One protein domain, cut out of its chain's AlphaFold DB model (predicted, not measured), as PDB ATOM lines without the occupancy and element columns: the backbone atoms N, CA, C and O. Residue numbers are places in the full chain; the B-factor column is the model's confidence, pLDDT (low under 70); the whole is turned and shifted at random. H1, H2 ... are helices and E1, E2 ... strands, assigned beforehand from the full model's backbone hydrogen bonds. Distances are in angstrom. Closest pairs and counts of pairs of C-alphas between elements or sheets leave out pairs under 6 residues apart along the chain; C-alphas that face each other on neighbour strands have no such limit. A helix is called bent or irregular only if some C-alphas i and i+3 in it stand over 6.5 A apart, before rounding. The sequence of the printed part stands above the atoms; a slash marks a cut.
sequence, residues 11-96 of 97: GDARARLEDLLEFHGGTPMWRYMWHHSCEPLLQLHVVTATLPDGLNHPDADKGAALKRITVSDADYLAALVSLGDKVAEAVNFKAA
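This is residues 11 to 96 of the 97 residues of an uncharacterized protein of Rhodococcus erythropolis (UniProt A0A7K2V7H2). What is the main picture? A sheet of three strands, E1 E2 E3, has the long helix H3 running along one face, over E2 and E3: two layers, a helix on one face of a sheet. H1 lies side by side with H3, and short H2 packs on H1. What makes it up? The printed part has 86 residues with three named helices and three named strands, in the order H1 H2 E1 E2 E3 H3, class mixed; the strands form a meander, each the antiparallel neighbour of the one before. How large is it? It is compact, with a radius of gyration of the C-alphas of 12.7 A and spans of 41 by 28 by 19 A.

How do the strands pair? E1, residues 34 to 39, and E2, residues 44 to 50, form a hairpin, with N 37 and O 46 within hydrogen-bond range at 2.9 A. E2 and E3, residues 65 to 72, form another, with N 47 and O 69 at 2.9 A. Where are the helices? H3, residues 73 to 94, is on the sheet at a height of 8.2 A; its closest C-alphas to E3 are Ala 79 and Ile 69, 6.4 A apart. H1, residues 11 to 24, touches H3 at a shallow tilt of 14 degrees, the same way, closest at the C-alphas of Leu 17 and Gly 84, 5.0 A. With its residues 17 to 22 alone H1 touches H2, residues 28 to 32, closest at the C-alphas of Glu 18 and Arg 31, 4.8 A; H2 and H3 are apart. Are the helix backbones complete? In H1 every O i to N i+4 pair is within hydrogen-bond range, in H3 15 of 18, in H2 0 of 1, with 1 of 2 O i to N i+3 pairs.

How long are the elements? E1 measures 17.0 A, E2 19.7 A, E3 20.6 A, H1 19.8 A, H2 8.6 A and H3 32.8 A from first to last C-alpha; H3 is irregular, with C-alphas 74 and 77 7.7 A apart. Where are the anchors? H1 begins at C-alpha 11, (138.461, 112.409, 73.033), and H3 ends at C-alpha 94, (143.986, 112.490, 99.141).

Is anything missing, or any link long? The printed part has no cut, and the link from E2 to E3, residues 51 to 64, is long. Where is confidence low? The model's pLDDT is under 70 at residues 23 to 28, 62 to 64 and 94 to 96.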
ATOM      1  N   GLY A  11     139.698 111.890  72.454       90.69
ATOM      2  CA  GLY A  11     138.461 112.409  73.033       90.69
ATOM      3  C   GLY A  11     138.131 111.729  74.357       90.69
ATOM      4  O   GLY A  11     137.881 112.416  75.347       90.69
ATOM      5  N   ASP A  12     138.229 110.400  74.401       91.62
ATOM      6  CA  ASP A  12     137.984 109.621  75.621       91.62
ATOM      7  C   ASP A  12     139.039 109.915  76.693       91.62
ATOM      8  O   ASP A  12     138.718 110.019  77.877       91.62
ATOM      9  N   ALA A  13     140.301 110.102  76.292       92.00
ATOM     10  CA  ALA A  13     141.382 110.395  77.227       92.00
ATOM     11  C   ALA A  13     141.206 111.772  77.881       92.00
ATOM     12  O   ALA A  13     141.403 111.912  79.090       92.00
ATOM     13  N   ARG A  14     140.784 112.774  77.099       91.44
ATOM     14  CA  ARG A  14     140.442 114.114  77.599       91.44
ATOM     15  C   ARG A  14     139.210 114.084  78.496       91.44
ATOM     16  O   ARG A  14     139.264 114.638  79.588       91.44
ATOM     17  N   ALA A  15     138.141 113.398  78.086       89.75
ATOM     18  CA  ALA A  15     136.932 113.263  78.899       89.75
ATOM     19  C   ALA A  15     137.242 112.605  80.251       89.75
ATOM     20  O   ALA A  15     136.872 113.135  81.292       89.75
ATOM     21  N   ARG A  16     138.033 111.523  80.256       89.19
ATOM     22  CA  ARG A  16     138.492 110.866  81.488       89.19
ATOM     23  C   ARG A  16     139.301 111.810  82.386       89.19
ATOM     24  O   ARG A  16     139.101 111.804  83.597       89.19
ATOM     25  N   LEU A  17     140.231 112.582  81.821       89.31
ATOM     26  CA  LEU A  17     141.012 113.589  82.558       89.31
ATOM     27  C   LEU A  17     140.102 114.624  83.231       89.31
ATOM     28  O   LEU A  17     140.261 114.919  84.415       89.31
ATOM     29  N   GLU A  18     139.149 115.153  82.471       88.38
ATOM     30  CA  GLU A  18     138.177 116.140  82.927       88.38
ATOM     31  C   GLU A  18     137.268 115.579  84.024       88.38
ATOM     32  O   GLU A  18     137.128 116.217  85.067       88.38
ATOM     33  N   ASP A  19     136.744 114.366  83.843       87.00
ATOM     34  CA  ASP A  19     135.911 113.670  84.826       87.00
ATOM     35  C   ASP A  19     136.676 113.405  86.129       87.00
ATOM     36  O   ASP A  19     136.149 113.625  87.221       87.00
ATOM     37  N   LEU A  20     137.938 112.965  86.042       85.31
ATOM     38  CA  LEU A  20     138.775 112.731  87.221       85.31
ATOM     39  C   LEU A  20     138.962 114.013  88.041       85.31
ATOM     40  O   LEU A  20     138.898 113.978  89.271       85.31
ATOM     41  N   LEU A  21     139.166 115.143  87.364       82.81
ATOM     42  CA  LEU A  21     139.337 116.444  88.003       82.81
ATOM     43  C   LEU A  21     138.010 117.011  88.535       82.81
ATOM     44  O   LEU A  21     137.998 117.616  89.606       82.81
ATOM     45  N   GLU A  22     136.899 116.801  87.827       82.75
ATOM     46  CA  GLU A  22     135.568 117.293  88.198       82.75
ATOM     47  C   GLU A  22     134.975 116.517  89.388       82.75
ATOM     48  O   GLU A  22     134.574 117.123  90.386       82.75
ATOM     49  N   PHE A  23     134.962 115.180  89.332       69.81
ATOM     50  CA  PHE A  23     134.233 114.350  90.299       69.81
ATOM     51  C   PHE A  23     134.989 114.082  91.599       69.81
ATOM     52  O   PHE A  23     134.367 113.963  92.655       69.81
ATOM     53  N   HIS A  24     136.317 114.005  91.559       63.97
ATOM     54  CA  HIS A  24     137.098 113.713  92.761       63.97
ATOM     55  C   HIS A  24     137.647 114.958  93.455       63.97
ATOM     56  O   HIS A  24     138.120 114.887  94.592       63.97
ATOM     57  N   GLY A  25     137.569 116.107  92.784       54.69
ATOM     58  CA  GLY A  25     138.068 117.358  93.315       54.69
ATOM     59  C   GLY A  25     137.135 118.111  94.247       54.69
ATOM     60  O   GLY A  25     137.561 119.022  94.958       54.69
ATOM     61  N   GLY A  26     135.845 117.769  94.224       55.72
ATOM     62  CA  GLY A  26     134.801 118.484  94.962       55.72
ATOM     63  C   GLY A  26     134.599 119.941  94.520       55.72
ATOM     64  O   GLY A  26     133.764 120.633  95.092       55.72
ATOM     65  N   THR A  27     135.340 120.406  93.506       63.56
ATOM     66  CA  THR A  27     135.327 121.785  93.014       63.56
ATOM     67  C   THR A  27     135.236 121.768  91.483       63.56
ATOM     68  O   THR A  27     136.206 121.375  90.834       63.56
ATOM     69  N   PRO A  28     134.130 122.243  90.876       63.56
ATOM     70  CA  PRO A  28     133.919 122.224  89.419       63.56
ATOM     71  C   PRO A  28     135.028 122.897  88.592       63.56
ATOM     72  O   PRO A  28     135.186 122.628  87.407       63.56
ATOM     73  N   MET A  29     135.823 123.774  89.209       73.50
ATOM     74  CA  MET A  29     136.916 124.482  88.543       73.50
ATOM     75  C   MET A  29     138.125 123.603  88.203       73.50
ATOM     76  O   MET A  29     138.924 123.987  87.350       73.50
ATOM     77  N   TRP A  30     138.285 122.439  88.841       79.25
ATOM     78  CA  TRP A  30     139.481 121.612  88.649       79.25
ATOM     79  C   TRP A  30     139.546 120.965  87.272       79.25
ATOM     80  O   TRP A  30     140.643 120.720  86.779       79.25
ATOM     81  N   ARG A  31     138.404 120.790  86.596       82.19
ATOM     82  CA  ARG A  31     138.338 120.340  85.199       82.19
ATOM     83  C   ARG A  31     139.224 121.160  84.257       82.19
ATOM     84  O   ARG A  31     139.725 120.624  83.277       82.19
ATOM     85  N   TYR A  32     139.453 122.435  84.568       82.44
ATOM     86  CA  TYR A  32     140.279 123.345  83.769       82.44
ATOM     87  C   TYR A  32     141.744 123.415  84.230       82.44
ATOM     88  O   TYR A  32     142.505 124.245  83.739       82.44
ATOM     89  N   MET A  33     142.161 122.572  85.180       86.25
ATOM     90  CA  MET A  33     143.537 122.538  85.696       86.25
ATOM     91  C   MET A  33     144.480 121.660  84.868       86.25
ATOM     92  O   MET A  33     145.632 121.455  85.259       86.25
ATOM     93  N   TRP A  34     144.030 121.184  83.708       90.88
ATOM     94  CA  TRP A  34     144.892 120.625  82.676       90.88
ATOM     95  C   TRP A  34     144.885 121.515  81.431       90.88
ATOM     96  O   TRP A  34     143.957 122.281  81.183       90.88
ATOM     97  N   HIS A  35     145.957 121.432  80.655       91.94
ATOM     98  CA  HIS A  35     146.157 122.241  79.466       91.94
ATOM     99  C   HIS A  35     146.881 121.439  78.388       91.94
ATOM    100  O   HIS A  35     147.789 120.655  78.678       91.94
ATOM    101  N   HIS A  36     146.511 121.691  77.135       94.06
ATOM    102  CA  HIS A  36     147.174 121.185  75.941       94.06
ATOM    103  C   HIS A  36     147.587 122.354  75.048       94.06
ATOM    104  O   HIS A  36     146.766 123.195  74.697       94.06
ATOM    105  N   SER A  37     148.854 122.372  74.642       93.75
ATOM    106  CA  SER A  37     149.363 123.221  73.562       93.75
ATOM    107  C   SER A  37     150.062 122.381  72.506       93.75
ATOM    108  O   SER A  37     150.685 121.368  72.821       93.75
ATOM    109  N   CYS A  38     150.006 122.839  71.260       93.31
ATOM    110  CA  CYS A  38     150.727 122.256  70.137       93.31
ATOM    111  C   CYS A  38     151.730 123.283  69.596       93.31
ATOM    112  O   CYS A  38     151.378 124.448  69.403       93.31
ATOM    113  N   GLU A  39     152.967 122.853  69.354       91.62
ATOM    114  CA  GLU A  39     153.977 123.611  68.620       91.62
ATOM    115  C   GLU A  39     154.042 123.105  67.171       91.62
ATOM    116  O   GLU A  39     154.723 122.112  66.891       91.62
ATOM    117  N   PRO A  40     153.356 123.768  66.221       86.38
ATOM    118  CA  PRO A  40     153.136 123.223  64.880       86.38
ATOM    119  C   PRO A  40     154.420 123.110  64.051       86.38
ATOM    120  O   PRO A  40     154.522 122.238  63.194       86.38
ATOM    121  N   LEU A  41     155.417 123.961  64.314       90.75
ATOM    122  CA  LEU A  41     156.706 123.929  63.614       90.75
ATOM    123  C   LEU A  41     157.549 122.704  63.979       90.75
ATOM    124  O   LEU A  41     158.342 122.245  63.164       90.75
ATOM    125  N   LEU A  42     157.382 122.196  65.200       89.75
ATOM    126  CA  LEU A  42     158.129 121.052  65.720       89.75
ATOM    127  C   LEU A  42     157.280 119.776  65.762       89.75
ATOM    128  O   LEU A  42     157.807 118.721  66.099       89.75
ATOM    129  N   GLN A  43     155.988 119.869  65.425       90.44
ATOM    130  CA  GLN A  43     155.008 118.785  65.562       90.44
ATOM    131  C   GLN A  43     155.005 118.185  66.978       90.44
ATOM    132  O   GLN A  43     154.909 116.971  67.165       90.44
ATOM    133  N   LEU A  44     155.148 119.054  67.984       94.12
ATOM    134  CA  LEU A  44     155.197 118.662  69.388       94.12
ATOM    135  C   LEU A  44     153.904 119.029  70.101       94.12
ATOM    136  O   LEU A  44     153.380 120.133  69.963       94.12
ATOM    137  N   HIS A  45     153.430 118.110  70.925       95.31
ATOM    138  CA  HIS A  45     152.304 118.291  71.819       95.31
ATOM    139  C   HIS A  45     152.839 118.411  73.235       95.31
ATOM    140  O   HIS A  45     153.652 117.604  73.682       95.31
ATOM    141  N   VAL A  46     152.367 119.421  73.954       94.38
ATOM    142  CA  VAL A  46     152.648 119.604  75.373       94.38
ATOM    143  C   VAL A  46     151.334 119.484  76.121       94.38
ATOM    144  O   VAL A  46     150.424 120.286  75.910       94.38
ATOM    145  N   VAL A  47     151.243 118.499  77.007       94.19
ATOM    146  CA  VAL A  47     150.117 118.340  77.932       94.19
ATOM    147  C   VAL A  47     150.607 118.515  79.354       94.19
ATOM    148  O   VAL A  47     151.690 118.056  79.719       94.19
ATOM    149  N   THR A  48     149.853 119.257  80.152       92.75
ATOM    150  CA  THR A  48     150.215 119.565  81.537       92.75
ATOM    151  C   THR A  48     148.980 119.487  82.413       92.75
ATOM    152  O   THR A  48     147.922 119.950  82.007       92.75
ATOM    153  N   ALA A  49     149.124 118.942  83.617       90.19
ATOM    154  CA  ALA A  49     148.139 119.055  84.685       90.19
ATOM    155  C   ALA A  49     148.787 119.747  85.882       90.19
ATOM    156  O   ALA A  49     149.925 119.446  86.253       90.19
ATOM    157  N   THR A  50     148.052 120.676  86.476       87.56
ATOM    158  CA  THR A  50     148.405 121.354  87.725       87.56
ATOM    159  C   THR A  50     147.845 120.530  88.873       87.56
ATOM    160  O   THR A  50     146.718 120.047  88.775       87.56
ATOM    161  N   LEU A  51     148.615 120.347  89.945       83.50
ATOM    162  CA  LEU A  51     148.113 119.727  91.164       83.50
ATOM    163  C   LEU A  51     147.080 120.677  91.788       83.50
ATOM    164  O   LEU A  51     147.445 121.799  92.140       83.50
ATOM    165  N   PRO A  52     145.809 120.270  91.920       78.06
ATOM    166  CA  PRO A  52     144.810 121.114  92.545       78.06
ATOM    167  C   PRO A  52     145.078 121.361  94.028       78.06
ATOM    168  O   PRO A  52     145.582 120.486  94.739       78.06
ATOM    169  N   ASP A  53     144.688 122.544  94.500       76.56
ATOM    170  CA  ASP A  53     144.866 122.941  95.893       76.56
ATOM    171  C   ASP A  53     144.196 121.946  96.851       76.56
ATOM    172  O   ASP A  53     143.033 121.563  96.707       76.56
ATOM    173  N   GLY A  54     144.941 121.515  97.866       72.75
ATOM    174  CA  GLY A  54     144.465 120.531  98.839       72.75
ATOM    175  C   GLY A  54     144.547 119.076  98.367       72.75
ATOM    176  O   GLY A  54     144.046 118.201  99.075       72.75
ATOM    177  N   LEU A  55     145.155 118.793  97.212       75.88
ATOM    178  CA  LEU A  55     145.749 117.484  96.920       75.88
ATOM    179  C   LEU A  55     147.243 117.510  97.260       75.88
ATOM    180  O   LEU A  55     147.877 118.560  97.261       75.88
ATOM    181  N   ASN A  56     147.806 116.334  97.524       73.00
ATOM    182  CA  ASN A  56     149.242 116.135  97.670       73.00
ATOM    183  C   ASN A  56     149.658 114.996  96.742       73.00
ATOM    184  O   ASN A  56     148.948 114.000  96.636       73.00
ATOM    185  N   HIS A  57     150.800 115.132  96.076       75.12
ATOM    186  CA  HIS A  57     151.363 114.059  95.266       75.12
ATOM    187  C   HIS A  57     152.899 114.134  95.301       75.12
ATOM    188  O   HIS A  57     153.435 115.227  95.116       75.12
ATOM    189  N   PRO A  58     153.623 113.019  95.529       76.12
ATOM    190  CA  PRO A  58     155.084 113.027  95.675       76.12
ATOM    191  C   PRO A  58     155.825 113.495  94.416       76.12
ATOM    192  O   PRO A  58     156.867 114.132  94.528       76.12
ATOM    193  N   ASP A  59     155.259 113.230  93.237       74.00
ATOM    194  CA  ASP A  59     155.839 113.655  91.953       74.00
ATOM    195  C   ASP A  59     155.383 115.045  91.496       74.00
ATOM    196  O   ASP A  59     155.683 115.441  90.372       74.00
ATOM    197  N   ALA A  60     154.620 115.774  92.315       76.75
ATOM    198  CA  ALA A  60     154.318 117.158  91.989       76.75
ATOM    199  C   ALA A  60     155.588 117.996  92.154       76.75
ATOM    200  O   ALA A  60     156.217 117.995  93.219       76.75
ATOM    201  N   ASP A  61     155.960 118.724  91.104       71.50
ATOM    202  CA  ASP A  61     157.088 119.640  91.176       71.50
ATOM    203  C   ASP A  61     156.807 120.712  92.234       71.50
ATOM    204  O   ASP A  61     155.668 121.164  92.417       71.50
ATOM    205  N   LYS A  62     157.863 121.153  92.931       56.56
ATOM    206  CA  LYS A  62     157.803 122.267  93.889       56.56
ATOM    207  C   LYS A  62     157.457 123.565  93.141       56.56
ATOM    208  O   LYS A  62     158.345 124.345  92.815       56.56
ATOM    209  N   GLY A  63     156.177 123.768  92.828       56.16
ATOM    210  CA  GLY A  63     155.713 124.886  92.002       56.16
ATOM    211  C   GLY A  63     154.425 124.675  91.193       56.16
ATOM    212  O   GLY A  63     154.247 125.387  90.213       56.16
ATOM    213  N   ALA A  64     153.535 123.758  91.597       69.94
ATOM    214  CA  ALA A  64     152.151 123.583  91.115       69.94
ATOM    215  C   ALA A  64     151.893 122.596  89.956       69.94
ATOM    216  O   ALA A  64     150.763 122.139  89.827       69.94
ATOM    217  N   ALA A  65     152.874 122.173  89.153       79.69
ATOM    218  CA  ALA A  65     152.623 121.159  88.118       79.69
ATOM    219  C   ALA A  65     152.637 119.730  88.698       79.69
ATOM    220  O   ALA A  65     153.626 119.308  89.293       79.69
ATOM    221  N   LEU A  66     151.562 118.964  88.483       86.00
ATOM    222  CA  LEU A  66     151.519 117.529  88.787       86.00
ATOM    223  C   LEU A  66     152.328 116.734  87.758       86.00
ATOM    224  O   LEU A  66     153.062 115.812  88.102       86.00
ATOM    225  N   LYS A  67     152.168 117.073  86.475       89.81
ATOM    226  CA  LYS A  67     152.917 116.448  85.386       89.81
ATOM    227  C   LYS A  67     152.887 117.330  84.148       89.81
ATOM    228  O   LYS A  67     151.837 117.854  83.785       89.81
ATOM    229  N   ARG A  68     154.030 117.424  83.469       91.75
ATOM    230  CA  ARG A  68     154.179 117.981  82.122       91.75
ATOM    231  C   ARG A  68     154.795 116.921  81.214       91.75
ATOM    232  O   ARG A  68     155.786 116.298  81.587       91.75
ATOM    233  N   ILE A  69     154.198 116.713  80.046       93.25
ATOM    234  CA  ILE A  69     154.644 115.741  79.044       93.25
ATOM    235  C   ILE A  69     154.757 116.467  77.706       93.25
ATOM    236  O   ILE A  69     153.824 117.156  77.298       93.25
ATOM    237  N   THR A  70     155.900 116.318  77.040       95.50
ATOM    238  CA  THR A  70     156.145 116.828  75.688       95.50
ATOM    239  C   THR A  70     156.449 115.650  74.779       95.50
ATOM    240  O   THR A  70     157.382 114.899  75.057       95.50
ATOM    241  N   VAL A  71     155.650 115.474  73.731       96.06
ATOM    242  CA  VAL A  71     155.705 114.314  72.833       96.06
ATOM    243  C   VAL A  71     155.461 114.715  71.382       96.06
ATOM    244  O   VAL A  71     155.007 115.826  71.117       96.06
ATOM    245  N   SER A  72     155.759 113.809  70.451       95.00
ATOM    246  CA  SER A  72     155.356 113.942  69.049       95.00
ATOM    247  C   SER A  72     153.837 113.774  68.880       95.00
ATOM    248  O   SER A  72     153.159 113.290  69.788       95.00
ATOM    249  N   ASP A  73     153.307 114.140  67.712       89.44
ATOM    250  CA  ASP A  73     151.900 113.908  67.347       89.44
ATOM    251  C   ASP A  73     151.494 112.421  67.463       89.44
ATOM    252  O   ASP A  73     150.465 112.096  68.049       89.44
ATOM    253  N   ALA A  74     152.363 111.497  67.029       91.38
ATOM    254  CA  ALA A  74     152.101 110.053  67.071       91.38
ATOM    255  C   ALA A  74     151.932 109.491  68.498       91.38
ATOM    256  O   ALA A  74     151.294 108.458  68.694       91.38
ATOM    257  N   ASP A  75     152.486 110.179  69.494       94.31
ATOM    258  CA  ASP A  75     152.495 109.765  70.898       94.31
ATOM    259  C   ASP A  75     151.473 110.549  71.743       94.31
ATOM    260  O   ASP A  75     151.408 110.393  72.969       94.31
ATOM    261  N   TYR A  76     150.669 111.414  71.118       92.88
ATOM    262  CA  TYR A  76     149.795 112.345  71.825       92.88
ATOM    263  C   TYR A  76     148.734 111.637  72.685       92.88
ATOM    264  O   TYR A  76     148.546 111.998  73.852       92.88
ATOM    265  N   LEU A  77     148.105 110.575  72.168       93.88
ATOM    266  CA  LEU A  77     147.166 109.754  72.940       93.88
ATOM    267  C   LEU A  77     147.836 109.139  74.178       93.88
ATOM    268  O   LEU A  77     147.303 109.233  75.283       93.88
ATOM    269  N   ALA A  78     149.029 108.563  74.018       92.50
ATOM    270  CA  ALA A  78     149.764 107.962  75.127       92.50
ATOM    271  C   ALA A  78     150.119 109.004  76.205       92.50
ATOM    272  O   ALA A  78     150.036 108.714  77.401       92.50
ATOM    273  N   ALA A  79     150.445 110.235  75.801       93.75
ATOM    274  CA  ALA A  79     150.674 111.335  76.732       93.75
ATOM    275  C   ALA A  79     149.407 111.729  77.508       93.75
ATOM    276  O   ALA A  79     149.491 111.954  78.716       93.75
ATOM    277  N   LEU A  80     148.238 111.779  76.858       93.94
ATOM    278  CA  LEU A  80     146.963 112.043  77.539       93.94
ATOM    279  C   LEU A  80     146.620 110.941  78.549       93.94
ATOM    280  O   LEU A  80     146.248 111.247  79.681       93.94
ATOM    281  N   VAL A  81     146.796 109.670  78.173       92.75
ATOM    282  CA  VAL A  81     146.577 108.528  79.076       92.75
ATOM    283  C   VAL A  81     147.510 108.610  80.282       92.75
ATOM    284  O   VAL A  81     147.042 108.561  81.419       92.75
ATOM    285  N   SER A  82     148.806 108.837  80.049       92.31
ATOM    286  CA  SER A  82     149.800 108.976  81.119       92.31
ATOM    287  C   SER A  82     149.487 110.145  82.058       92.31
ATOM    288  O   SER A  82     149.646 110.023  83.275       92.31
ATOM    289  N   LEU A  83     149.005 111.270  81.520       91.12
ATOM    290  CA  LEU A  83     148.569 112.404  82.330       91.12
ATOM    291  C   LEU A  83     147.345 112.042  83.188       91.12
ATOM    292  O   LEU A  83     147.317 112.370  84.373       91.12
ATOM    293  N   GLY A  84     146.363 111.343  82.610       90.06
ATOM    294  CA  GLY A  84     145.149 110.897  83.300       90.06
ATOM    295  C   GLY A  84     145.427 109.916  84.430       90.06
ATOM    296  O   GLY A  84     144.860 110.047  85.514       90.06
ATOM    297  N   ASP A  85     146.347 108.979  84.218       89.31
ATOM    298  CA  ASP A  85     146.788 108.055  85.263       89.31
ATOM    299  C   ASP A  85     147.450 108.815  86.416       89.31
ATOM    300  O   ASP A  85     147.163 108.545  87.584       89.31
ATOM    301  N   LYS A  86     148.233 109.857  86.106       87.69
ATOM    302  CA  LYS A  86     148.865 110.674  87.142       87.69
ATOM    303  C   LYS A  86     147.870 111.488  87.963       87.69
ATOM    304  O   LYS A  86     148.008 111.595  89.180       87.69
ATOM    305  N   VAL A  87     146.846 112.037  87.311       85.94
ATOM    306  CA  VAL A  87     145.729 112.706  87.993       85.94
ATOM    307  C   VAL A  87     144.973 111.721  88.885       85.94
ATOM    308  O   VAL A  87     144.673 112.057  90.029       85.94
ATOM    309  N   ALA A  88     144.714 110.500  88.408       86.50
ATOM    310  CA  ALA A  88     144.059 109.467  89.206       86.50
ATOM    311  C   ALA A  88     144.877 109.102  90.458       86.50
ATOM    312  O   ALA A  88     144.306 108.956  91.538       86.50
ATOM    313  N   GLU A  89     146.204 109.000  90.349       85.12
ATOM    314  CA  GLU A  89     147.091 108.807  91.505       85.12
ATOM    315  C   GLU A  89     146.966 109.957  92.520       85.12
ATOM    316  O   GLU A  89     146.745 109.704  93.705       85.12
ATOM    317  N   ALA A  90     147.041 111.215  92.071       81.38
ATOM    318  CA  ALA A  90     146.936 112.397  92.938       81.38
ATOM    319  C   ALA A  90     145.580 112.513  93.644       81.38
ATOM    320  O   ALA A  90     145.507 112.851  94.827       81.38
ATOM    321  N   VAL A  91     144.507 112.187  92.931       78.25
ATOM    322  CA  VAL A  91     143.154 112.102  93.475       78.25
ATOM    323  C   VAL A  91     143.058 111.032  94.566       78.25
ATOM    324  O   VAL A  91     142.552 111.301  95.656       78.25
ATOM    325  N   ASN A  92     143.568 109.828  94.297       77.44
ATOM    326  CA  ASN A  92     143.486 108.710  95.236       77.44
ATOM    327  C   ASN A  92     144.385 108.913  96.463       77.44
ATOM    328  O   ASN A  92     144.040 108.457  97.552       77.44
ATOM    329  N   PHE A  93     145.495 109.644  96.325       71.50
ATOM    330  CA  PHE A  93     146.388 109.955  97.442       71.50
ATOM    331  C   PHE A  93     145.689 110.778  98.542       71.50
ATOM    332  O   PHE A  93     145.928 110.550  99.726       71.50
ATOM    333  N   LYS A  94     144.763 111.681  98.179       58.69
ATOM    334  CA  LYS A  94     143.986 112.490  99.141       58.69
ATOM    335  C   LYS A  94     142.966 111.672  99.937       58.69
ATOM    336  O   LYS A  94     142.659 112.029 101.067       58.69
ATOM    337  N   ALA A  95     142.435 110.588  99.370       52.03
ATOM    338  CA  ALA A  95     141.428 109.764 100.039       52.03
ATOM    339  C   ALA A  95     142.002 108.896 101.179       52.03
ATOM    340  O   ALA A  95     141.232 108.315 101.940       52.03
ATOM    341  N   ALA A  96     143.332 108.794 101.293       45.78
ATOM    342  CA  ALA A  96     144.015 107.915 102.242       45.78
ATOM    343  C   ALA A  96     144.624 108.630 103.471       45.78
ATOM    344  O   ALA A  96     145.342 107.981 104.231       45.78
TER     345      ALA A  96